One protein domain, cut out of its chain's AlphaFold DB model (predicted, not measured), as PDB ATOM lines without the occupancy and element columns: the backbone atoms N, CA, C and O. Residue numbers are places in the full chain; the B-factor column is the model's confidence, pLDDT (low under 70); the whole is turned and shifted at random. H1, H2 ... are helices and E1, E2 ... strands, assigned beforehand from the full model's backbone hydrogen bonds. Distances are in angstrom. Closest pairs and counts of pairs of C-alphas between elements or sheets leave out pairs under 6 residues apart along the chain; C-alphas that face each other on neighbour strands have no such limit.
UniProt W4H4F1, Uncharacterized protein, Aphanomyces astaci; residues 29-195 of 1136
ATOM      1  N   LEU A  29      19.011 -40.102  25.576       87.00
ATOM      2  CA  LEU A  29      20.332 -39.508  25.389       87.00
ATOM      3  C   LEU A  29      20.501 -39.024  23.942       87.00
ATOM      4  O   LEU A  29      20.427 -39.829  23.019       87.00
ATOM      5  N   TRP A  30      20.756 -37.730  23.744       87.31
ATOM      6  CA  TRP A  30      21.058 -37.140  22.432       87.31
ATOM      7  C   TRP A  30      22.556 -37.263  22.114       87.31
ATOM      8  O   TRP A  30      23.386 -36.589  22.733       87.31
ATOM      9  N   THR A  31      22.899 -38.101  21.134       86.06
ATOM     10  CA  THR A  31      24.271 -38.361  20.673       86.06
ATOM     11  C   THR A  31      24.443 -38.027  19.184       86.06
ATOM     12  O   THR A  31      24.016 -38.784  18.308       86.06
ATOM     13  N   PRO A  32      25.110 -36.907  18.849       84.75
ATOM     14  CA  PRO A  32      25.614 -36.671  17.498       84.75
ATOM     15  C   PRO A  32      26.586 -37.785  17.084       84.75
ATOM     16  O   PRO A  32      27.452 -38.169  17.867       84.75
ATOM     17  N   VAL A  33      26.465 -38.303  15.857       83.94
ATOM     18  CA  VAL A  33      27.362 -39.369  15.356       83.94
ATOM     19  C   VAL A  33      28.745 -38.819  14.978       83.94
ATOM     20  O   VAL A  33      29.729 -39.555  14.979       83.94
ATOM     21  N   LEU A  34      28.832 -37.522  14.668       79.31
ATOM     22  CA  LEU A  34      30.085 -36.797  14.468       79.31
ATOM     23  C   LEU A  34      30.355 -35.878  15.664       79.31
ATOM     24  O   LEU A  34      29.448 -35.225  16.174       79.31
ATOM     25  N   ASN A  35      31.620 -35.812  16.076       77.88
ATOM     26  CA  ASN A  35      32.130 -34.953  17.147       77.88
ATOM     27  C   ASN A  35      32.678 -33.602  16.639       77.88
ATOM     28  O   ASN A  35      33.320 -32.883  17.399       77.88
ATOM     29  N   THR A  36      32.434 -33.264  15.371       81.81
ATOM     30  CA  THR A  36      32.808 -32.007  14.703       81.81
ATOM     31  C   THR A  36      31.557 -31.289  14.184       81.81
ATOM     32  O   THR A  36      30.494 -31.906  14.065       81.81
ATOM     33  N   THR A  37      31.650 -29.991  13.857       84.44
ATOM     34  CA  THR A  37      30.551 -29.301  13.159       84.44
ATOM     35  C   THR A  37      30.310 -29.952  11.810       84.44
ATOM     36  O   THR A  37      31.247 -30.396  11.142       84.44
ATOM     37  N   CYS A  38      29.049 -30.061  11.401       86.50
ATOM     38  CA  CYS A  38      28.697 -30.884  10.260       86.50
ATOM     39  C   CYS A  38      27.313 -30.530   9.669       86.50
ATOM     40  O   CYS A  38      26.420 -30.021  10.349       86.50
ATOM     41  N   VAL A  39      27.140 -30.802   8.374       87.44
ATOM     42  CA  VAL A  39      25.914 -30.611   7.581       87.44
ATOM     43  C   VAL A  39      25.436 -31.979   7.078       87.44
ATOM     44  O   VAL A  39      26.263 -32.824   6.733       87.44
ATOM     45  N   ASN A  40      24.121 -32.209   6.988       86.50
ATOM     46  CA  ASN A  40      23.523 -33.488   6.564       86.50
ATOM     47  C   ASN A  40      23.932 -34.706   7.424       86.50
ATOM     48  O   ASN A  40      24.202 -35.794   6.914       86.50
ATOM     49  N   CYS A  41      23.995 -34.539   8.740       87.00
ATOM     50  CA  CYS A  41      24.517 -35.541   9.664       87.00
ATOM     51  C   CYS A  41      23.436 -36.442  10.261       87.00
ATOM     52  O   CYS A  41      22.296 -36.000  10.431       87.00
ATOM     53  N   PRO A  42      23.799 -37.681  10.641       88.75
ATOM     54  CA  PRO A  42      22.996 -38.486  11.536       88.75
ATOM     55  C   PRO A  42      23.196 -38.081  13.004       88.75
ATOM     56  O   PRO A  42      24.317 -37.858  13.467       88.75
ATOM     57  N   VAL A  43      22.096 -38.064  13.751       89.25
ATOM     58  CA  VAL A  43      22.056 -37.976  15.215       89.25
ATOM     59  C   VAL A  43      21.287 -39.180  15.743       89.25
ATOM     60  O   VAL A  43      20.264 -39.561  15.174       89.25
ATOM     61  N   GLN A  44      21.772 -39.779  16.824       89.88
ATOM     62  CA  GLN A  44      21.106 -40.874  17.517       89.88
ATOM     63  C   GLN A  44      20.481 -40.375  18.822       89.88
ATOM     64  O   GLN A  44      21.057 -39.558  19.537       89.88
ATOM     65  N   ILE A  45      19.287 -40.873  19.126       89.94
ATOM     66  CA  ILE A  45      18.626 -40.717  20.419       89.94
ATOM     67  C   ILE A  45      18.476 -42.117  20.995       89.94
ATOM     68  O   ILE A  45      17.653 -42.897  20.509       89.94
ATOM     69  N   THR A  46      19.298 -42.453  21.984       87.56
ATOM     70  CA  THR A  46      19.304 -43.778  22.617       87.56
ATOM     71  C   THR A  46      18.523 -43.761  23.927       87.56
ATOM     72  O   THR A  46      18.517 -42.767  24.657       87.56
ATOM     73  N   SER A  47      17.821 -44.853  24.224       85.38
ATOM     74  CA  SER A  47      17.049 -44.994  25.458       85.38
ATOM     75  C   SER A  47      16.905 -46.455  25.881       85.38
ATOM     76  O   SER A  47      16.659 -47.334  25.054       85.38
ATOM     77  N   SER A  48      17.002 -46.701  27.187       79.94
ATOM     78  CA  SER A  48      16.666 -47.969  27.852       79.94
ATOM     79  C   SER A  48      15.202 -48.023  28.324       79.94
ATOM     80  O   SER A  48      14.853 -48.822  29.188       79.94
ATOM     81  N   HIS A  49      14.335 -47.150  27.802       82.38
ATOM     82  CA  HIS A  49      12.926 -47.089  28.186       82.38
ATOM     83  C   HIS A  49      12.171 -48.383  27.840       82.38
ATOM     84  O   HIS A  49      12.127 -48.794  26.675       82.38
ATOM     85  N   ASN A  50      11.548 -48.998  28.851       83.12
ATOM     86  CA  ASN A  50      10.746 -50.205  28.681       83.12
ATOM     87  C   ASN A  50       9.348 -49.874  28.130       83.12
ATOM     88  O   ASN A  50       8.394 -49.662  28.880       83.12
ATOM     89  N   TRP A  51       9.221 -49.892  26.803       82.44
ATOM     90  CA  TRP A  51       7.945 -49.672  26.114       82.44
ATOM     91  C   TRP A  51       6.855 -50.680  26.493       82.44
ATOM     92  O   TRP A  51       5.678 -50.331  26.418       82.44
ATOM     93  N   ALA A  52       7.205 -51.905  26.908       79.62
ATOM     94  CA  ALA A  52       6.214 -52.905  27.307       79.62
ATOM     95  C   ALA A  52       5.466 -52.484  28.585       79.62
ATOM     96  O   ALA A  52       4.238 -52.564  28.628       79.62
ATOM     97  N   ASP A  53       6.194 -51.979  29.587       79.00
ATOM     98  CA  ASP A  53       5.608 -51.498  30.843       79.00
ATOM     99  C   ASP A  53       4.859 -50.177  30.644       79.00
ATOM    100  O   ASP A  53       3.757 -50.010  31.160       79.00
ATOM    101  N   THR A  54       5.401 -49.250  29.849       78.69
ATOM    102  CA  THR A  54       4.735 -47.965  29.581       78.69
ATOM    103  C   THR A  54       3.402 -48.144  28.864       78.69
ATOM    104  O   THR A  54       2.418 -47.528  29.267       78.69
ATOM    105  N   LEU A  55       3.333 -49.029  27.863       79.62
ATOM    106  CA  LEU A  55       2.071 -49.361  27.198       79.62
ATOM    107  C   LEU A  55       1.097 -50.058  28.162       79.62
ATOM    108  O   LEU A  55      -0.071 -49.683  28.221       79.62
ATOM    109  N   LYS A  56       1.581 -50.994  28.988       78.88
ATOM    110  CA  LYS A  56       0.767 -51.679  30.007       78.88
ATOM    111  C   LYS A  56       0.168 -50.704  31.030       78.88
ATOM    112  O   LYS A  56      -1.009 -50.828  31.360       78.88
ATOM    113  N   ASN A  57       0.943 -49.723  31.492       76.12
ATOM    114  CA  ASN A  57       0.520 -48.737  32.491       76.12
ATOM    115  C   ASN A  57      -0.554 -47.765  31.971       76.12
ATOM    116  O   ASN A  57      -1.365 -47.291  32.760       76.12
ATOM    117  N   ILE A  58      -0.602 -47.510  30.657       73.69
ATOM    118  CA  ILE A  58      -1.689 -46.751  30.007       73.69
ATOM    119  C   ILE A  58      -2.822 -47.652  29.487       73.69
ATOM    120  O   ILE A  58      -3.656 -47.207  28.700       73.69
ATOM    121  N   GLY A  59      -2.856 -48.922  29.905       71.94
ATOM    122  CA  GLY A  59      -3.928 -49.859  29.577       71.94
ATOM    123  C   GLY A  59      -3.826 -50.519  28.199       71.94
ATOM    124  O   GLY A  59      -4.831 -51.033  27.730       71.94
ATOM    125  N   ILE A  60      -2.662 -50.543  27.543       77.31
ATOM    126  CA  ILE A  60      -2.452 -51.191  26.233       77.31
ATOM    127  C   ILE A  60      -1.601 -52.457  26.393       77.31
ATOM    128  O   ILE A  60      -0.461 -52.425  26.858       77.31
ATOM    129  N   GLY A  61      -2.134 -53.604  25.968       73.12
ATOM    130  CA  GLY A  61      -1.445 -54.889  26.100       73.12
ATOM    131  C   GLY A  61      -0.369 -55.099  25.031       73.12
ATOM    132  O   GLY A  61      -0.677 -55.134  23.842       73.12
ATOM    133  N   ALA A  62       0.880 -55.358  25.435       70.94
ATOM    134  CA  ALA A  62       1.965 -55.742  24.518       70.94
ATOM    135  C   ALA A  62       1.638 -56.997  23.675       70.94
ATOM    136  O   ALA A  62       2.043 -57.090  22.518       70.94
ATOM    137  N   ALA A  63       0.868 -57.939  24.232       70.19
ATOM    138  CA  ALA A  63       0.329 -59.084  23.496       70.19
ATOM    139  C   ALA A  63      -0.842 -58.685  22.574       70.19
ATOM    140  O   ALA A  63      -0.901 -59.129  21.427       70.19
ATOM    141  N   ASN A  64      -1.728 -57.794  23.032       75.94
ATOM    142  CA  ASN A  64      -2.902 -57.317  22.288       75.94
ATOM    143  C   ASN A  64      -2.495 -56.527  21.030       75.94
ATOM    144  O   ASN A  64      -3.138 -56.631  19.993       75.94
ATOM    145  N   LEU A  65      -1.343 -55.852  21.052       74.75
ATOM    146  CA  LEU A  65      -0.715 -55.242  19.871       74.75
ATOM    147  C   LEU A  65      -0.376 -56.233  18.738       74.75
ATOM    148  O   LEU A  65      -0.083 -55.796  17.623       74.75
ATOM    149  N   SER A  66      -0.437 -57.548  18.978       69.81
ATOM    150  CA  SER A  66      -0.290 -58.581  17.942       69.81
ATOM    151  C   SER A  66      -1.611 -59.157  17.411       69.81
ATOM    152  O   SER A  66      -1.588 -59.835  16.384       69.81
ATOM    153  N   THR A  67      -2.763 -58.873  18.037       77.81
ATOM    154  CA  THR A  67      -4.062 -59.409  17.583       77.81
ATOM    155  C   THR A  67      -4.527 -58.722  16.291       77.81
ATOM    156  O   THR A  67      -4.173 -57.560  16.064       77.81
ATOM    157  N   PRO A  68      -5.308 -59.386  15.415       72.06
ATOM    158  CA  PRO A  68      -5.693 -58.804  14.127       72.06
ATOM    159  C   PRO A  68      -6.509 -57.508  14.234       72.06
ATOM    160  O   PRO A  68      -6.161 -56.536  13.563       72.06
ATOM    161  N   GLY A  69      -7.540 -57.469  15.088       71.69
ATOM    162  CA  GLY A  69      -8.484 -56.343  15.179       71.69
ATOM    163  C   GLY A  69      -8.042 -55.169  16.063       71.69
ATOM    164  O   GLY A  69      -8.624 -54.088  15.970       71.69
ATOM    165  N   CYS A  70      -6.931 -55.289  16.808       78.19
ATOM    166  CA  CYS A  70      -6.274 -54.123  17.407       78.19
ATOM    167  C   CYS A  70      -5.764 -53.168  16.306       78.19
ATOM    168  O   CYS A  70      -4.705 -53.374  15.700       78.19
ATOM    169  N   THR A  71      -6.519 -52.105  16.041       79.44
ATOM    170  CA  THR A  71      -6.176 -51.008  15.128       79.44
ATOM    171  C   THR A  71      -5.749 -49.755  15.899       79.44
ATOM    172  O   THR A  71      -6.299 -49.431  16.955       79.44
ATOM    173  N   ILE A  72      -4.731 -49.076  15.361       79.75
ATOM    174  CA  ILE A  72      -4.164 -47.807  15.839       79.75
ATOM    175  C   ILE A  72      -4.018 -46.923  14.600       79.75
ATOM    176  O   ILE A  72      -3.389 -47.357  13.634       79.75
ATOM    177  N   GLY A  73      -4.582 -45.712  14.615       75.56
ATOM    178  CA  GLY A  73      -4.585 -44.819  13.451       75.56
ATOM    179  C   GLY A  73      -3.197 -44.287  13.105       75.56
ATOM    180  O   GLY A  73      -2.655 -44.588  12.043       75.56
ATOM    181  N   ALA A  74      -2.605 -43.507  14.009       79.75
ATOM    182  CA  ALA A  74      -1.231 -43.031  13.881       79.75
ATOM    183  C   ALA A  74      -0.583 -42.874  15.259       79.75
ATOM    184  O   ALA A  74      -1.240 -42.528  16.239       79.75
ATOM    185  N   THR A  75       0.725 -43.119  15.336       85.62
ATOM    186  CA  THR A  75       1.526 -42.792  16.521       85.62
ATOM    187  C   THR A  75       2.584 -41.773  16.137       85.62
ATOM    188  O   THR A  75       3.481 -42.080  15.354       85.62
ATOM    189  N   TYR A  76       2.470 -40.565  16.676       88.19
ATOM    190  CA  TYR A  76       3.373 -39.454  16.409       88.19
ATOM    191  C   TYR A  76       4.425 -39.361  17.509       88.19
ATOM    192  O   TYR A  76       4.090 -39.145  18.675       88.19
ATOM    193  N   VAL A  77       5.696 -39.495  17.133       89.56
ATOM    194  CA  VAL A  77       6.843 -39.187  17.994       89.56
ATOM    195  C   VAL A  77       7.343 -37.805  17.607       89.56
ATOM    196  O   VAL A  77       7.921 -37.634  16.534       89.56
ATOM    197  N   ASN A  78       7.117 -36.817  18.466       90.38
ATOM    198  CA  ASN A  78       7.577 -35.452  18.243       90.38
ATOM    199  C   ASN A  78       8.911 -35.251  18.961       90.38
ATOM    200  O   ASN A  78       8.990 -35.410  20.182       90.38
ATOM    201  N   VAL A  79       9.942 -34.889  18.200       91.44
ATOM    202  CA  VAL A  79      11.286 -34.593  18.704       91.44
ATOM    203  C   VAL A  79      11.593 -33.120  18.464       91.44
ATOM    204  O   VAL A  79      11.677 -32.673  17.319       91.44
ATOM    205  N   GLN A  80      11.786 -32.370  19.544       90.94
ATOM    206  CA  GLN A  80      12.321 -31.012  19.533       90.94
ATOM    207  C   GLN A  80      13.836 -31.072  19.715       90.94
ATOM    208  O   GLN A  80      14.324 -31.720  20.644       90.94
ATOM    209  N   PHE A  81      14.586 -30.414  18.832       90.69
ATOM    210  CA  PHE A  81      16.040 -30.508  18.856       90.69
ATOM    211  C   PHE A  81      16.654 -29.617  19.956       90.69
ATOM    212  O   PHE A  81      16.140 -28.525  20.208       90.69
ATOM    213  N   PRO A  82      17.755 -30.041  20.608       87.38
ATOM    214  CA  PRO A  82      18.470 -29.206  21.573       87.38
ATOM    215  C   PRO A  82      19.070 -27.945  20.931       87.38
ATOM    216  O   PRO A  82      19.487 -27.982  19.766       87.38
ATOM    217  N   ALA A  83      19.187 -26.855  21.699       81.06
ATOM    218  CA  ALA A  83      19.800 -25.614  21.219       81.06
ATOM    219  C   ALA A  83      20.862 -25.022  22.160       81.06
ATOM    220  O   ALA A  83      20.927 -25.277  23.367       81.06
ATOM    221  N   VAL A  84      21.729 -24.223  21.545       75.69
ATOM    222  CA  VAL A  84      22.949 -23.642  22.094       75.69
ATOM    223  C   VAL A  84      22.848 -22.125  21.957       75.69
ATOM    224  O   VAL A  84      23.112 -21.570  20.890       75.69
ATOM    225  N   ARG A  85      22.418 -21.440  23.025       73.50
ATOM    226  CA  ARG A  85      21.989 -20.027  22.969       73.50
ATOM    227  C   ARG A  85      20.973 -19.824  21.826       73.50
ATOM    228  O   ARG A  85      19.879 -20.369  21.900       73.50
ATOM    229  N   SER A  86      21.349 -19.097  20.772       68.88
ATOM    230  CA  SER A  86      20.518 -18.812  19.591       68.88
ATOM    231  C   SER A  86      20.682 -19.819  18.440       68.88
ATOM    232  O   SER A  86      20.030 -19.665  17.411       68.88
ATOM    233  N   TYR A  87      21.554 -20.825  18.575       77.31
ATOM    234  CA  TYR A  87      21.864 -21.800  17.524       77.31
ATOM    235  C   TYR A  87      21.293 -23.179  17.867       77.31
ATOM    236  O   TYR A  87      21.777 -23.869  18.765       77.31
ATOM    237  N   SER A  88      20.264 -23.605  17.145       80.06
ATOM    238  CA  SER A  88      19.690 -24.950  17.233       80.06
ATOM    239  C   SER A  88      20.306 -25.900  16.203       80.06
ATOM    240  O   SER A  88      20.867 -25.478  15.189       80.06
ATOM    241  N   TRP A  89      20.176 -27.206  16.443       86.56
ATOM    242  CA  TRP A  89      20.206 -28.164  15.337       86.56
ATOM    243  C   TRP A  89      19.026 -27.874  14.402       86.56
ATOM    244  O   TRP A  89      17.923 -27.595  14.877       86.56
ATOM    245  N   ILE A  90      19.241 -27.963  13.089       88.19
ATOM    246  CA  ILE A  90      18.195 -27.708  12.084       88.19
ATOM    247  C   ILE A  90      18.140 -28.812  11.029       88.19
ATOM    248  O   ILE A  90      19.172 -29.350  10.627       88.19
ATOM    249  N   SER A  91      16.943 -29.132  10.536       86.38
ATOM    250  CA  SER A  91      16.775 -30.064   9.414       86.38
ATOM    251  C   SER A  91      17.282 -29.461   8.100       86.38
ATOM    252  O   SER A  91      16.847 -28.377   7.691       86.38
ATOM    253  N   THR A  92      18.157 -30.175   7.398       78.31
ATOM    254  CA  THR A  92      18.687 -29.762   6.099       78.31
ATOM    255  C   THR A  92      17.700 -30.135   4.981       78.31
ATOM    256  O   THR A  92      17.355 -31.299   4.801       78.31
ATOM    257  N   GLY A  93      17.240 -29.148   4.203       71.19
ATOM    258  CA  GLY A  93      16.284 -29.359   3.104       71.19
ATOM    259  C   GLY A  93      14.813 -29.469   3.542       71.19
ATOM    260  O   GLY A  93      14.407 -28.863   4.534       71.19
ATOM    261  N   SER A  94      14.011 -30.184   2.746       67.94
ATOM    262  CA  SER A  94      12.568 -30.424   2.949       67.94
ATOM    263  C   SER A  94      12.219 -31.882   3.282       67.94
ATOM    264  O   SER A  94      11.069 -32.173   3.597       67.94
ATOM    265  N   SER A  95      13.192 -32.797   3.219       71.44
ATOM    266  CA  SER A  95      13.012 -34.217   3.533       71.44
ATOM    267  C   SER A  95      14.089 -34.704   4.504       71.44
ATOM    268  O   SER A  95      15.292 -34.548   4.279       71.44
ATOM    269  N   MET A  96      13.636 -35.313   5.597       83.00
ATOM    270  CA  MET A  96      14.481 -36.037   6.540       83.00
ATOM    271  C   MET A  96      14.255 -37.535   6.355       83.00
ATOM    272  O   MET A  96      13.144 -37.970   6.059       83.00
ATOM    273  N   GLN A  97      15.299 -38.332   6.571       88.12
ATOM    274  CA  GLN A  97      15.145 -39.770   6.769       88.12
ATOM    275  C   GLN A  97      15.270 -40.057   8.262       88.12
ATOM    276  O   GLN A  97      16.191 -39.566   8.912       88.12
ATOM    277  N   CYS A  98      14.373 -40.876   8.802       90.06
ATOM    278  CA  CYS A  98      14.446 -41.318  10.186       90.06
ATOM    279  C   CYS A  98      14.412 -42.842  10.260       90.06
ATOM    280  O   CYS A  98      13.833 -43.517   9.402       90.06
ATOM    281  N   ARG A  99      15.059 -43.395  11.285       90.81
ATOM    282  CA  ARG A  99      15.031 -44.824  11.593       90.81
ATOM    283  C   ARG A  99      14.714 -45.059  13.056       90.81
ATOM    284  O   ARG A  99      15.146 -44.291  13.912       90.81
ATOM    285  N   VAL A 100      14.007 -46.149  13.324       87.88
ATOM    286  CA  VAL A 100      13.780 -46.677  14.670       87.88
ATOM    287  C   VAL A 100      14.399 -48.061  14.718       87.88
ATOM    288  O   VAL A 100      13.991 -48.961  13.983       87.88
ATOM    289  N   ASN A 101      15.440 -48.198  15.534       86.62
ATOM    290  CA  ASN A 101      16.379 -49.313  15.511       86.62
ATOM    291  C   ASN A 101      16.931 -49.504  14.081       86.62
ATOM    292  O   ASN A 101      17.738 -48.691  13.628       86.62
ATOM    293  N   SER A 102      16.474 -50.516  13.341       81.62
ATOM    294  CA  SER A 102      16.842 -50.755  11.935       81.62
ATOM    295  C   SER A 102      15.765 -50.360  10.910       81.62
ATOM    296  O   SER A 102      16.077 -50.257   9.722       81.62
ATOM    297  N   ALA A 103      14.519 -50.119  11.331       85.25
ATOM    298  CA  ALA A 103      13.393 -49.845  10.436       85.25
ATOM    299  C   ALA A 103      13.376 -48.381   9.965       85.25
ATOM    300  O   ALA A 103      13.607 -47.470  10.758       85.25
ATOM    301  N   ILE A 104      13.078 -48.143   8.682       86.62
ATOM    302  CA  ILE A 104      12.905 -46.792   8.122       86.62
ATOM    303  C   ILE A 104      11.498 -46.288   8.453       86.62
ATOM    304  O   ILE A 104      10.514 -46.991   8.233       86.62
ATOM    305  N   VAL A 105      11.407 -45.059   8.958       88.62
ATOM    306  CA  VAL A 105      10.161 -44.446   9.427       88.62
ATOM    307  C   VAL A 105       9.939 -43.109   8.709       88.62
ATOM    308  O   VAL A 105      10.884 -42.318   8.626       88.62
ATOM    309  N   PRO A 106       8.720 -42.817   8.210       87.06
ATOM    310  CA  PRO A 106       8.387 -41.497   7.682       87.06
ATOM    311  C   PRO A 106       8.548 -40.430   8.765       87.06
ATOM    312  O   PRO A 106       8.006 -40.573   9.863       87.06
ATOM    313  N   CYS A 107       9.267 -39.354   8.455       88.38
ATOM    314  CA  CYS A 107       9.371 -38.207   9.342       88.38
ATOM    315  C   CYS A 107       9.354 -36.888   8.577       88.38
ATOM    316  O   CYS A 107       9.863 -36.790   7.459       88.38
ATOM    317  N   VAL A 108       8.733 -35.882   9.187       87.19
ATOM    318  CA  VAL A 108       8.485 -34.578   8.573       87.19
ATOM    319  C   VAL A 108       9.046 -33.491   9.493       87.19
ATOM    320  O   VAL A 108       8.611 -33.403  10.646       87.19
ATOM    321  N   PRO A 109       9.999 -32.659   9.025       86.12
ATOM    322  CA  PRO A 109      10.451 -31.502   9.784       86.12
ATOM    323  C   PRO A 109       9.335 -30.458   9.893       86.12
ATOM    324  O   PRO A 109       8.531 -30.278   8.975       86.12
ATOM    325  N   THR A 110       9.294 -29.733  11.006       84.00
ATOM    326  CA  THR A 110       8.378 -28.597  11.167       84.00
ATOM    327  C   THR A 110       8.793 -27.416  10.284       84.00
ATOM    328  O   THR A 110       9.927 -27.340   9.807       84.00
ATOM    329  N   LYS A 111       7.883 -26.451  10.072       80.88
ATOM    330  CA  LYS A 111       8.160 -25.240   9.267       80.88
ATOM    331  C   LYS A 111       9.391 -24.466   9.762       80.88
ATOM    332  O   LYS A 111      10.122 -23.904   8.955       80.88
ATOM    333  N   GLU A 112       9.622 -24.481  11.072       80.38
ATOM    334  CA  GLU A 112      10.747 -23.825  11.747       80.38
ATOM    335  C   GLU A 112      12.048 -24.647  11.706       80.38
ATOM    336  O   GLU A 112      13.097 -24.141  12.089       80.38
ATOM    337  N   LYS A 113      12.008 -25.904  11.236       84.62
ATOM    338  CA  LYS A 113      13.158 -26.824  11.094       84.62
ATOM    339  C   LYS A 113      13.886 -27.210  12.391       84.62
ATOM    340  O   LYS A 113      14.847 -27.973  12.322       84.62
ATOM    341  N   VAL A 114      13.419 -26.743  13.551       87.00
ATOM    342  CA  VAL A 114      13.965 -27.035  14.897       87.00
ATOM    343  C   VAL A 114      13.327 -28.251  15.583       87.00
ATOM    344  O   VAL A 114      13.646 -28.579  16.726       87.00
ATOM    345  N   SER A 115      12.401 -28.923  14.905       87.88
ATOM    346  CA  SER A 115      11.730 -30.126  15.395       87.88
ATOM    347  C   SER A 115      11.262 -31.011  14.237       87.88
ATOM    348  O   SER A 115      11.148 -30.561  13.093       87.88
ATOM    349  N   THR A 116      10.998 -32.284  14.521       90.94
ATOM    350  CA  THR A 116      10.489 -33.263  13.548       90.94
ATOM    351  C   THR A 116       9.449 -34.175  14.187       90.94
ATOM    352  O   THR A 116       9.513 -34.456  15.388       90.94
ATOM    353  N   SER A 117       8.488 -34.634  13.388       89.12
ATOM    354  CA  SER A 117       7.488 -35.623  13.793       89.12
ATOM    355  C   SER A 117       7.694 -36.912  13.001       89.12
ATOM    356  O   SER A 117       7.757 -36.870  11.771       89.12
ATOM    357  N   LEU A 118       7.830 -38.044  13.694       90.62
ATOM    358  CA  LEU A 118       7.938 -39.380  13.102       90.62
ATOM    359  C   LEU A 118       6.600 -40.115  13.246       90.62
ATOM    360  O   LEU A 118       6.027 -40.123  14.335       90.62
ATOM    361  N   THR A 119       6.152 -40.806  12.196       89.19
ATOM    362  CA  THR A 119       4.899 -41.583  12.223       89.19
ATOM    363  C   THR A 119       5.186 -43.080  12.352       89.19
ATOM    364  O   THR A 119       5.614 -43.732  11.396       89.19
ATOM    365  N   LEU A 120       4.939 -43.652  13.532       87.38
ATOM    366  CA  LEU A 120       5.087 -45.086  13.790       87.38
ATOM    367  C   LEU A 120       3.815 -45.862  13.434       87.38
ATOM    368  O   LEU A 120       2.696 -45.427  13.703       87.38
ATOM    369  N   THR A 121       4.012 -47.050  12.861       86.06
ATOM    370  CA  THR A 121       2.962 -48.037  12.588       86.06
ATOM    371  C   THR A 121       2.909 -49.082  13.707       86.06
ATOM    372  O   THR A 121       3.850 -49.215  14.494       86.06
ATOM    373  N   LYS A 122       1.853 -49.906  13.725       82.69
ATOM    374  CA  LYS A 122       1.732 -51.091  14.597       82.69
ATOM    375  C   LYS A 122       2.984 -51.989  14.566       82.69
ATOM    376  O   LYS A 122       3.446 -52.441  15.609       82.69
ATOM    377  N   ALA A 123       3.592 -52.179  13.391       80.69
ATOM    378  CA  ALA A 123       4.830 -52.949  13.244       80.69
ATOM    379  C   ALA A 123       6.039 -52.276  13.928       80.69
ATOM    380  O   ALA A 123       6.820 -52.953  14.594       80.69
ATOM    381  N   HIS A 124       6.166 -50.947  13.825       85.94
ATOM    382  CA  HIS A 124       7.245 -50.191  14.475       85.94
ATOM    383  C   HIS A 124       7.102 -50.176  16.010       85.94
ATOM    384  O   HIS A 124       8.101 -50.275  16.726       85.94
ATOM    385  N   LEU A 125       5.870 -50.146  16.532       82.06
ATOM    386  CA  LEU A 125       5.610 -50.310  17.968       82.06
ATOM    387  C   LEU A 125       6.034 -51.701  18.463       82.06
ATOM    388  O   LEU A 125       6.733 -51.809  19.469       82.06
ATOM    389  N   MET A 126       5.720 -52.762  17.714       80.56
ATOM    390  CA  MET A 126       6.161 -54.120  18.057       80.56
ATOM    391  C   MET A 126       7.691 -54.283  18.043       80.56
ATOM    392  O   MET A 126       8.214 -55.086  18.815       80.56
ATOM    393  N   THR A 127       8.433 -53.529  17.219       82.19
ATOM    394  CA  THR A 127       9.909 -53.535  17.279       82.19
ATOM    395  C   THR A 127      10.467 -52.806  18.502       82.19
ATOM    396  O   THR A 127      11.468 -53.260  19.052       82.19
ATOM    397  N   LEU A 128       9.812 -51.730  18.962       83.06
ATOM    398  CA  LEU A 128      10.188 -51.007  20.185       83.06
ATOM    399  C   LEU A 128       9.958 -51.854  21.447       83.06
ATOM    400  O   LEU A 128      10.820 -51.910  22.318       83.06
ATOM    401  N   VAL A 129       8.824 -52.560  21.509       82.75
ATOM    402  CA  VAL A 129       8.438 -53.438  22.633       82.75
ATOM    403  C   VAL A 129       9.337 -54.673  22.756       82.75
ATOM    404  O   VAL A 129       9.601 -55.129  23.864       82.75
ATOM    405  N   LYS A 130       9.828 -55.219  21.636       80.69
ATOM    406  CA  LYS A 130      10.714 -56.400  21.628       80.69
ATOM    407  C   LYS A 130      12.185 -56.092  21.931       80.69
ATOM    408  O   LYS A 130      12.955 -57.026  22.140       80.69
ATOM    409  N   SER A 131      12.591 -54.824  21.896       80.19
ATOM    410  CA  SER A 131      14.000 -54.423  21.970       80.19
ATOM    411  C   SER A 131      14.324 -53.857  23.362       80.19
ATOM    412  O   SER A 131      13.681 -52.887  23.763       80.19
ATOM    413  N   PRO A 132      15.330 -54.386  24.094       74.62
ATOM    414  CA  PRO A 132      15.666 -53.925  25.451       74.62
ATOM    415  C   PRO A 132      16.313 -52.528  25.484       74.62
ATOM    416  O   PRO A 132      16.386 -51.888  26.529       74.62
ATOM    417  N   SER A 133      16.789 -52.050  24.336       81.88
ATOM    418  CA  SER A 133      17.303 -50.701  24.124       81.88
ATOM    419  C   SER A 133      16.814 -50.202  22.773       81.88
ATOM    420  O   SER A 133      16.855 -50.957  21.798       81.88
ATOM    421  N   ASN A 134      16.390 -48.944  22.705       86.56
ATOM    422  CA  ASN A 134      15.794 -48.362  21.511       86.56
ATOM    423  C   ASN A 134      16.557 -47.118  21.051       86.56
ATOM    424  O   ASN A 134      16.914 -46.259  21.860       86.56
ATOM    425  N   THR A 135      16.783 -47.027  19.741       88.56
ATOM    426  CA  THR A 135      17.581 -45.976  19.102       88.56
ATOM    427  C   THR A 135      16.791 -45.331  17.974       88.56
ATOM    428  O   THR A 135      16.517 -45.961  16.951       88.56
ATOM    429  N   PHE A 136      16.473 -44.048  18.122       90.12
ATOM    430  CA  PHE A 136      15.913 -43.230  17.047       90.12
ATOM    431  C   PHE A 136      17.076 -42.542  16.328       90.12
ATOM    432  O   PHE A 136      17.798 -41.764  16.942       90.12
ATOM    433  N   THR A 137      17.297 -42.838  15.046       90.50
ATOM    434  CA  THR A 137      18.340 -42.173  14.244       90.50
ATOM    435  C   THR A 137      17.696 -41.180  13.288       90.50
ATOM    436  O   THR A 137      16.890 -41.572  12.442       90.50
ATOM    437  N   LEU A 138      18.058 -39.908  13.410       91.12
ATOM    438  CA  LEU A 138      17.600 -38.808  12.566       91.12
ATOM    439  C   LEU A 138      18.718 -38.442  11.589       91.12
ATOM    440  O   LEU A 138      19.815 -38.118  12.035       91.12
ATOM    441  N   TYR A 139      18.462 -38.492  10.285       89.62
ATOM    442  CA  TYR A 139      19.408 -38.096   9.236       89.62
ATOM    443  C   TYR A 139      19.044 -36.713   8.667       89.62
ATOM    444  O   TYR A 139      17.927 -36.229   8.855       89.62
ATOM    445  N   ASN A 140      19.973 -36.103   7.926       89.19
ATOM    446  CA  ASN A 140      19.843 -34.765   7.331       89.19
ATOM    447  C   ASN A 140      19.664 -33.643   8.374       89.19
ATOM    448  O   ASN A 140      18.778 -32.799   8.252       89.19
ATOM    449  N   LEU A 141      20.507 -33.638   9.411       88.25
ATOM    450  CA  LEU A 141      20.586 -32.556  10.397       88.25
ATOM    451  C   LEU A 141      21.875 -31.735  10.231       88.25
ATOM    452  O   LEU A 141      22.949 -32.288  10.004       88.25
ATOM    453  N   THR A 142      21.785 -30.417  10.390       88.00
ATOM    454  CA  THR A 142      22.939 -29.511  10.489       88.00
ATOM    455  C   THR A 142      23.202 -29.177  11.956       88.00
ATOM    456  O   THR A 142      22.268 -28.809  12.674       88.00
ATOM    457  N   SER A 143      24.457 -29.285  12.396       85.88
ATOM    458  CA  SER A 143      24.872 -28.938  13.761       85.88
ATOM    459  C   SER A 143      24.822 -27.427  14.022       85.88
ATOM    460  O   SER A 143      25.105 -26.657  13.100       85.88
ATOM    461  N   PRO A 144      24.612 -26.984  15.278       80.56
ATOM    462  CA  PRO A 144      24.951 -25.627  15.698       80.56
ATOM    463  C   PRO A 144      26.399 -25.300  15.305       80.56
ATOM    464  O   PRO A 144      27.318 -26.039  15.653       80.56
ATOM    465  N   MET A 145      26.612 -24.211  14.567       77.38
ATOM    466  CA  MET A 145      27.945 -23.775  14.121       77.38
ATOM    467  C   MET A 145      28.629 -22.924  15.204       77.38
ATOM    468  O   MET A 145      29.001 -21.780  14.960       77.38
ATOM    469  N   ALA A 146      28.734 -23.470  16.416       69.81
ATOM    470  CA  ALA A 146      29.278 -22.801  17.597       69.81
ATOM    471  C   ALA A 146      30.093 -23.789  18.445       69.81
ATOM    472  O   ALA A 146      29.747 -24.969  18.521       69.81
ATOM    473  N   PHE A 147      31.158 -23.305  19.087       62.41
ATOM    474  CA  PHE A 147      32.086 -24.111  19.888       62.41
ATOM    475  C   PHE A 147      32.036 -23.745  21.374       62.41
ATOM    476  O   PHE A 147      31.731 -22.613  21.729       62.41
ATOM    477  N   ASP A 148      32.354 -24.730  22.218       54.91
ATOM    478  CA  ASP A 148      32.536 -24.614  23.674       54.91
ATOM    479  C   ASP A 148      31.336 -24.046  24.464       54.91
ATOM    480  O   ASP A 148      31.453 -23.174  25.326       54.91
ATOM    481  N   VAL A 149      30.134 -24.556  24.174       59.34
ATOM    482  CA  VAL A 149      28.903 -24.174  24.883       59.34
ATOM    483  C   VAL A 149      28.065 -25.416  25.199       59.34
ATOM    484  O   VAL A 149      27.838 -26.264  24.339       59.34
ATOM    485  N   SER A 150      27.560 -25.527  26.428       64.12
ATOM    486  CA  SER A 150      26.550 -26.528  26.787       64.12
ATOM    487  C   SER A 150      25.211 -26.255  26.086       64.12
ATOM    488  O   SER A 150      24.871 -25.110  25.783       64.12
ATOM    489  N   TYR A 151      24.406 -27.299  25.856       71.44
ATOM    490  CA  TYR A 151      23.011 -27.099  25.457       71.44
ATOM    491  C   TYR A 151      22.287 -26.318  26.561       71.44
ATOM    492  O   TYR A 151      22.199 -26.780  27.697       71.44
ATOM    493  N   TYR A 152      21.807 -25.118  26.225       66.94
ATOM    494  CA  TYR A 152      21.132 -24.226  27.172       66.94
ATOM    495  C   TYR A 152      19.649 -24.582  27.285       66.94
ATOM    496  O   TYR A 152      19.088 -24.594  28.378       66.94
ATOM    497  N   THR A 153      19.028 -24.939  26.158       76.00
ATOM    498  CA  THR A 153      17.717 -25.582  26.138       76.00
ATOM    499  C   THR A 153      17.898 -27.073  25.840       76.00
ATOM    500  O   THR A 153      18.390 -27.433  24.761       76.00
ATOM    501  N   PRO A 154      17.527 -27.977  26.768       76.56
ATOM    502  CA  PRO A 154      17.434 -29.386  26.430       76.56
ATOM    503  C   PRO A 154      16.335 -29.556  25.375       76.56
ATOM    504  O   PRO A 154      15.260 -28.967  25.484       76.56
ATOM    505  N   GLY A 155      16.606 -30.365  24.351       85.12
ATOM    506  CA  GLY A 155      15.555 -30.810  23.435       85.12
ATOM    507  C   GLY A 155      14.540 -31.689  24.169       85.12
ATOM    508  O   GLY A 155      14.764 -32.074  25.317       85.12
ATOM    509  N   ALA A 156      13.443 -32.053  23.515       88.50
ATOM    510  CA  ALA A 156      12.388 -32.855  24.134       88.50
ATOM    511  C   ALA A 156      11.890 -33.960  23.201       88.50
ATOM    512  O   ALA A 156      11.882 -33.793  21.981       88.50
ATOM    513  N   ILE A 157      11.436 -35.072  23.774       89.56
ATOM    514  CA  ILE A 157      10.723 -36.135  23.059       89.56
ATOM    515  C   ILE A 157       9.362 -36.382  23.710       89.56
ATOM    516  O   ILE A 157       9.255 -36.478  24.929       89.56
ATOM    517  N   SER A 158       8.314 -36.462  22.894       89.19
ATOM    518  CA  SER A 158       6.945 -36.784  23.324       89.19
ATOM    519  C   SER A 158       6.290 -37.739  22.331       89.19
ATOM    520  O   SER A 158       6.637 -37.733  21.146       89.19
ATOM    521  N   VAL A 159       5.359 -38.568  22.806       88.25
ATOM    522  CA  VAL A 159       4.680 -39.574  21.977       88.25
ATOM    523  C   VAL A 159       3.180 -39.545  22.211       88.25
ATOM    524  O   VAL A 159       2.716 -39.749  23.333       88.25
ATOM    525  N   ASN A 160       2.428 -39.344  21.130       87.88
ATOM    526  CA  ASN A 160       0.968 -39.328  21.125       87.88
ATOM    527  C   ASN A 160       0.434 -40.380  20.143       87.88
ATOM    528  O   ASN A 160       0.923 -40.496  19.020       87.88
ATOM    529  N   MET A 161      -0.595 -41.116  20.550       85.31
ATOM    530  CA  MET A 161      -1.321 -42.085  19.725       85.31
ATOM    531  C   MET A 161      -2.723 -41.560  19.418       85.31
ATOM    532  O   MET A 161      -3.330 -40.893  20.256       85.31
ATOM    533  N   THR A 162      -3.251 -41.876  18.237       84.81
ATOM    534  CA  THR A 162      -4.626 -41.548  17.838       84.81
ATOM    535  C   THR A 162      -5.392 -42.785  17.387       84.81
ATOM    536  O   THR A 162      -4.802 -43.744  16.881       84.81
ATOM    537  N   ASN A 163      -6.719 -42.735  17.536       82.38
ATOM    538  CA  ASN A 163      -7.659 -43.749  17.059       82.38
ATOM    539  C   ASN A 163      -7.282 -45.172  17.513       82.38
ATOM    540  O   ASN A 163      -6.985 -46.035  16.685       82.38
ATOM    541  N   ILE A 164      -7.255 -45.397  18.828       81.19
ATOM    542  CA  ILE A 164      -6.954 -46.704  19.430       81.19
ATOM    543  C   ILE A 164      -8.265 -47.474  19.612       81.19
ATOM    544  O   ILE A 164      -9.149 -47.046  20.357       81.19
ATOM    545  N   SER A 165      -8.385 -48.617  18.945       81.44
ATOM    546  CA  SER A 165      -9.526 -49.531  19.105       81.44
ATOM    547  C   SER A 165      -9.613 -50.166  20.500       81.44
ATOM    548  O   SER A 165      -8.610 -50.333  21.199       81.44
ATOM    549  N   ALA A 166     -10.830 -50.573  20.871       75.50
ATOM    550  CA  ALA A 166     -11.143 -51.330  22.083       75.50
ATOM    551  C   ALA A 166     -10.225 -52.551  22.283       75.50
ATOM    552  O   ALA A 166      -9.686 -52.773  23.360       75.50
ATOM    553  N   GLU A 167      -9.979 -53.305  21.209       76.44
ATOM    554  CA  GLU A 167      -9.250 -54.580  21.222       76.44
ATOM    555  C   GLU A 167      -7.747 -54.457  21.533       76.44
ATOM    556  O   GLU A 167      -7.092 -55.454  21.841       76.44
ATOM    557  N   CYS A 168      -7.178 -53.250  21.466       74.44
ATOM    558  CA  CYS A 168      -5.807 -53.002  21.916       74.44
ATOM    559  C   CYS A 168      -5.696 -52.884  23.448       74.44
ATOM    560  O   CYS A 168      -4.592 -52.988  23.997       74.44
ATOM    561  N   GLN A 169      -6.814 -52.629  24.132       76.06
ATOM    562  CA  GLN A 169      -6.846 -52.276  25.547       76.06
ATOM    563  C   GLN A 169      -6.792 -53.533  26.431       76.06
ATOM    564  O   GLN A 169      -7.184 -54.630  26.026       76.06
ATOM    565  N   LEU A 170      -6.254 -53.387  27.637       71.81
ATOM    566  CA  LEU A 170      -6.322 -54.384  28.701       71.81
ATOM    567  C   LEU A 170      -7.691 -54.273  29.388       71.81
ATOM    568  O   LEU A 170      -8.149 -53.152  29.611       71.81
ATOM    569  N   PRO A 171      -8.335 -55.393  29.761       64.69
ATOM    570  CA  PRO A 171      -9.613 -55.345  30.457       64.69
ATOM    571  C   PRO A 171      -9.442 -54.668  31.822       64.69
ATOM    572  O   PRO A 171      -8.813 -55.213  32.733       64.69
ATOM    573  N   THR A 172     -10.008 -53.473  31.968       58.44
ATOM    574  CA  THR A 172     -10.190 -52.830  33.270       58.44
ATOM    575  C   THR A 172     -11.159 -53.667  34.099       58.44
ATOM    576  O   THR A 172     -12.178 -54.115  33.591       58.44
ATOM    577  N   GLY A 173     -10.865 -53.882  35.386       54.34
ATOM    578  CA  GLY A 173     -11.636 -54.771  36.275       54.34
ATOM    579  C   GLY A 173     -13.048 -54.295  36.661       54.34
ATOM    580  O   GLY A 173     -13.577 -54.744  37.673       54.34
ATOM    581  N   ALA A 174     -13.641 -53.385  35.889       49.62
ATOM    582  CA  ALA A 174     -15.028 -52.949  35.972       49.62
ATOM    583  C   ALA A 174     -15.666 -53.144  34.588       49.62
ATOM    584  O   ALA A 174     -15.013 -52.897  33.576       49.62
ATOM    585  N   GLY A 175     -16.913 -53.620  34.550       53.09
ATOM    586  CA  GLY A 175     -17.602 -54.080  33.336       53.09
ATOM    587  C   GLY A 175     -18.080 -52.983  32.381       53.09
ATOM    588  O   GLY A 175     -19.213 -53.059  31.914       53.09
ATOM    589  N   ASP A 176     -17.245 -51.984  32.109       49.97
ATOM    590  CA  ASP A 176     -17.478 -50.984  31.068       49.97
ATOM    591  C   ASP A 176     -17.010 -51.528  29.706       49.97
ATOM    592  O   ASP A 176     -15.907 -52.068  29.580       49.97
ATOM    593  N   GLU A 177     -17.832 -51.378  28.665       54.97
ATOM    594  CA  GLU A 177     -17.427 -51.703  27.294       54.97
ATOM    595  C   GLU A 177     -16.285 -50.773  26.856       54.97
ATOM    596  O   GLU A 177     -16.436 -49.549  26.815       54.97
ATOM    597  N   ALA A 178     -15.128 -51.350  26.516       58.78
ATOM    598  CA  ALA A 178     -13.968 -50.584  26.074       58.78
ATOM    599  C   ALA A 178     -14.314 -49.789  24.802       58.78
ATOM    600  O   ALA A 178     -14.581 -50.358  23.745       58.78
ATOM    601  N   SER A 179     -14.307 -48.460  24.901       66.00
ATOM    602  CA  SER A 179     -14.616 -47.567  23.783       66.00
ATOM    603  C   SER A 179     -13.350 -47.127  23.043       66.00
ATOM    604  O   SER A 179     -12.227 -47.221  23.548       66.00
ATOM    605  N   MET A 180     -13.514 -46.669  21.800       71.75
ATOM    606  CA  MET A 180     -12.408 -46.182  20.975       71.75
ATOM    607  C   MET A 180     -11.811 -44.899  21.571       71.75
ATOM    608  O   MET A 180     -12.510 -43.897  21.714       71.75
ATOM    609  N   ILE A 181     -10.506 -44.899  21.857       77.81
ATOM    610  CA  ILE A 181      -9.809 -43.722  22.391       77.81
ATOM    611  C   ILE A 181      -9.355 -42.846  21.208       77.81
ATOM    612  O   ILE A 181      -8.519 -43.292  20.412       77.81
ATOM    613  N   PRO A 182      -9.860 -41.603  21.060       73.19
ATOM    614  CA  PRO A 182      -9.557 -40.765  19.898       73.19
ATOM    615  C   PRO A 182      -8.111 -40.249  19.907       73.19
ATOM    616  O   PRO A 182      -7.460 -40.224  18.863       73.19
ATOM    617  N   ALA A 183      -7.583 -39.883  21.077       78.88
ATOM    618  CA  ALA A 183      -6.195 -39.470  21.264       78.88
ATOM    619  C   ALA A 183      -5.705 -39.796  22.683       78.88
ATOM    620  O   ALA A 183      -6.458 -39.655  23.645       78.88
ATOM    621  N   LEU A 184      -4.439 -40.198  22.807       81.44
ATOM    622  CA  LEU A 184      -3.784 -40.535  24.072       81.44
ATOM    623  C   LEU A 184      -2.323 -40.069  24.047       81.44
ATOM    624  O   LEU A 184      -1.602 -40.343  23.085       81.44
ATOM    625  N   SER A 185      -1.863 -39.393  25.102       80.88
ATOM    626  CA  SER A 185      -0.435 -39.106  25.277       80.88
ATOM    627  C   SER A 185       0.222 -40.275  26.006       80.88
ATOM    628  O   SER A 185      -0.098 -40.550  27.158       80.88
ATOM    629  N   VAL A 186       1.102 -40.988  25.304       81.31
ATOM    630  CA  VAL A 186       1.849 -42.157  25.805       81.31
ATOM    631  C   VAL A 186       3.055 -41.713  26.619       81.31
ATOM    632  O   VAL A 186       3.414 -42.338  27.613       81.31
ATOM    633  N   LEU A 187       3.691 -40.629  26.173       82.44
ATOM    634  CA  LEU A 187       4.866 -40.045  26.794       82.44
ATOM    635  C   LEU A 187       4.735 -38.522  26.720       82.44
ATOM    636  O   LEU A 187       4.822 -37.941  25.633       82.44
ATOM    637  N   GLN A 188       4.537 -37.887  27.877       80.81
ATOM    638  CA  GLN A 188       4.643 -36.431  28.012       80.81
ATOM    639  C   GLN A 188       6.065 -35.968  27.650       80.81
ATOM    640  O   GLN A 188       6.982 -36.778  27.591       80.81
ATOM    641  N   ALA A 189       6.265 -34.676  27.377       83.00
ATOM    642  CA  ALA A 189       7.547 -34.166  26.890       83.00
ATOM    643  C   ALA A 189       8.705 -34.413  27.882       83.00
ATOM    644  O   ALA A 189       8.863 -33.691  28.864       83.00
ATOM    645  N   VAL A 190       9.539 -35.419  27.597       85.62
ATOM    646  CA  VAL A 190      10.737 -35.741  28.379       85.62
ATOM    647  C   VAL A 190      11.928 -34.979  27.814       85.62
ATOM    648  O   VAL A 190      12.222 -35.065  26.620       85.62
ATOM    649  N   ALA A 191      12.640 -34.260  28.682       84.81
ATOM    650  CA  ALA A 191      13.873 -33.573  28.325       84.81
ATOM    651  C   ALA A 191      14.963 -34.574  27.898       84.81
ATOM    652  O   ALA A 191      15.304 -35.511  28.625       84.81
ATOM    653  N   LEU A 192      15.539 -34.347  26.719       86.38
ATOM    654  CA  LEU A 192      16.676 -35.095  26.204       86.38
ATOM    655  C   LEU A 192      17.909 -34.773  27.051       86.38
ATOM    656  O   LEU A 192      18.397 -33.637  27.062       86.38
ATOM    657  N   LYS A 193      18.459 -35.789  27.722       81.75
ATOM    658  CA  LYS A 193      19.785 -35.682  28.329       81.75
ATOM    659  C   LYS A 193      20.791 -35.542  27.194       81.75
ATOM    660  O   LYS A 193      20.856 -36.370  26.291       81.75
ATOM    661  N   SER A 194      21.585 -34.490  27.241       68.75
ATOM    662  CA  SER A 194      22.697 -34.284  26.323       68.75
ATOM    663  C   SER A 194      23.964 -34.125  27.151       68.75
ATOM    664  O   SER A 194      23.967 -33.452  28.180       68.75
ATOM    665  N   GLY A 195      25.033 -34.811  26.743       63.09
ATOM    666  CA  GLY A 195      26.347 -34.598  27.342       63.09
ATOM    667  C   GLY A 195      26.874 -33.191  27.025       63.09
ATOM    668  O   GLY A 195      26.340 -32.525  26.131       63.09
TER     669      GLY A 195
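What this domain is: This is residues 29 to 195 of the 1136 residues of an uncharacterized protein of Aphanomyces astaci (UniProt W4H4F1). Two five-stranded sheets, E6 E7 E3 E9 E10 and E1 E2 E8 E4 E5, are partly face to face with their strands crossed at 65 degrees, a sandwich drawn out lengthwise by long loops at its two ends, around residues 147 and 175. Two short helices, H1 and H2, meet toward the end that holds residue 175; H2 is on the sheet E1 E2 E8 E4 E5, and both graze the other sheet. The printed part has 167 residues, with ten named strands and two named helices in the order E1 E2 H1 E3 E4 E5 E6 E7 H2 E8 E9 E10, and both sheets are antiparallel throughout. The class is mostly strand, though under half of the residues are in named elements. The whole is compact, with a radius of gyration of the C-alphas of 17.4 A and spans of 59 by 28 by 26 A.

Where its parts are: In the sheet E6 E7 E3 E9 E10, E6 is residues 107 to 109, E7 residues 115 to 120 (16.4 A), E3 residues 72 to 80 (23.8 A), E9 residues 156 to 164 (24.2 A) and E10 residues 181 to 191 (26.4 A). E10, the longest strand, runs from C-alpha 181 at (-9.809, -43.722, 22.391) to C-alpha 191 at (13.873, -33.573, 28.325). In the other sheet, E1 is residues 29 to 32, beginning with C-alpha 29 at (20.332, -39.508, 25.389); E2 is residues 41 to 47, 19.9 A long; E8 is residues 134 to 142, 23.0 A long; E4 is residues 98 to 100 and E5 residues 103 to 105. H1 is residues 51 to 57, 9.8 A long, and H2 is residues 122 to 130, 12.6 A long.

How they stand to each other: The sheet E6 E7 E3 E9 E10 is twisted, with E6 and E10 as edge strands. E9 and E10 form a hairpin, with N 161 and O 184 2.8 A apart, within hydrogen-bond range. E3 and E9 are antiparallel at 168 degrees, with N 76 and O 160 at 2.8 A, and E7 and E3 have N 118 and O 77 at 2.9 A. E6 and E7 form a hairpin, with N 108 and O 117 at 2.9 A. The two sheets make a sandwich, two sheets face to face, the facing parts 10.3 A centre to centre and their best planes 6 degrees apart. E5 runs on into E6 across a break of 1 residue, at 42 degrees. In the second sheet, E1 and E2 are a hairpin with N 31 and O 44 at 2.8 A; E2 and E8 have N 45 and O 136 at 2.8 A; E8 and E4 have N 99 and O 137 at 2.8 A; the hairpin E4 and E5 has N 105 and O 98 at 2.9 A. E8 bends by 61 degrees at residue 139. H2 is on this sheet at a height over the sheet of 8.2 A, only just over E5, with 3 of its C-alphas falling on that strand; the closest C-alphas of H2 and E5, those of His 124 and Ala 103, are 7.4 A apart. H1 and H2 only just touch, with 3 pairs of C-alphas within 8 A, the closest those of Trp 51 and Val 129 at 5.2 A; their lines are about perpendicular, at 82 degrees. In H1 and H2 every O i to N i+4 pair is within hydrogen-bond range.

The domain as a whole: The C-alphas of Phe 147 and Gly 175 are the two farthest apart, at 59.6 A. The printed part has no cut. The links H1 to E3, E3 to E4, E8 to E9 and E9 to E10 are long. Short pairings join residues 29 to 30 of E1 with residues 193 to 194, parallel, and residues 90 to 91 with residues 141 to 142 of E8, antiparallel. The mean pLDDT of the printed part is 80.2; 20 residues are under 70, among them 146 to 150 and 171 to 179.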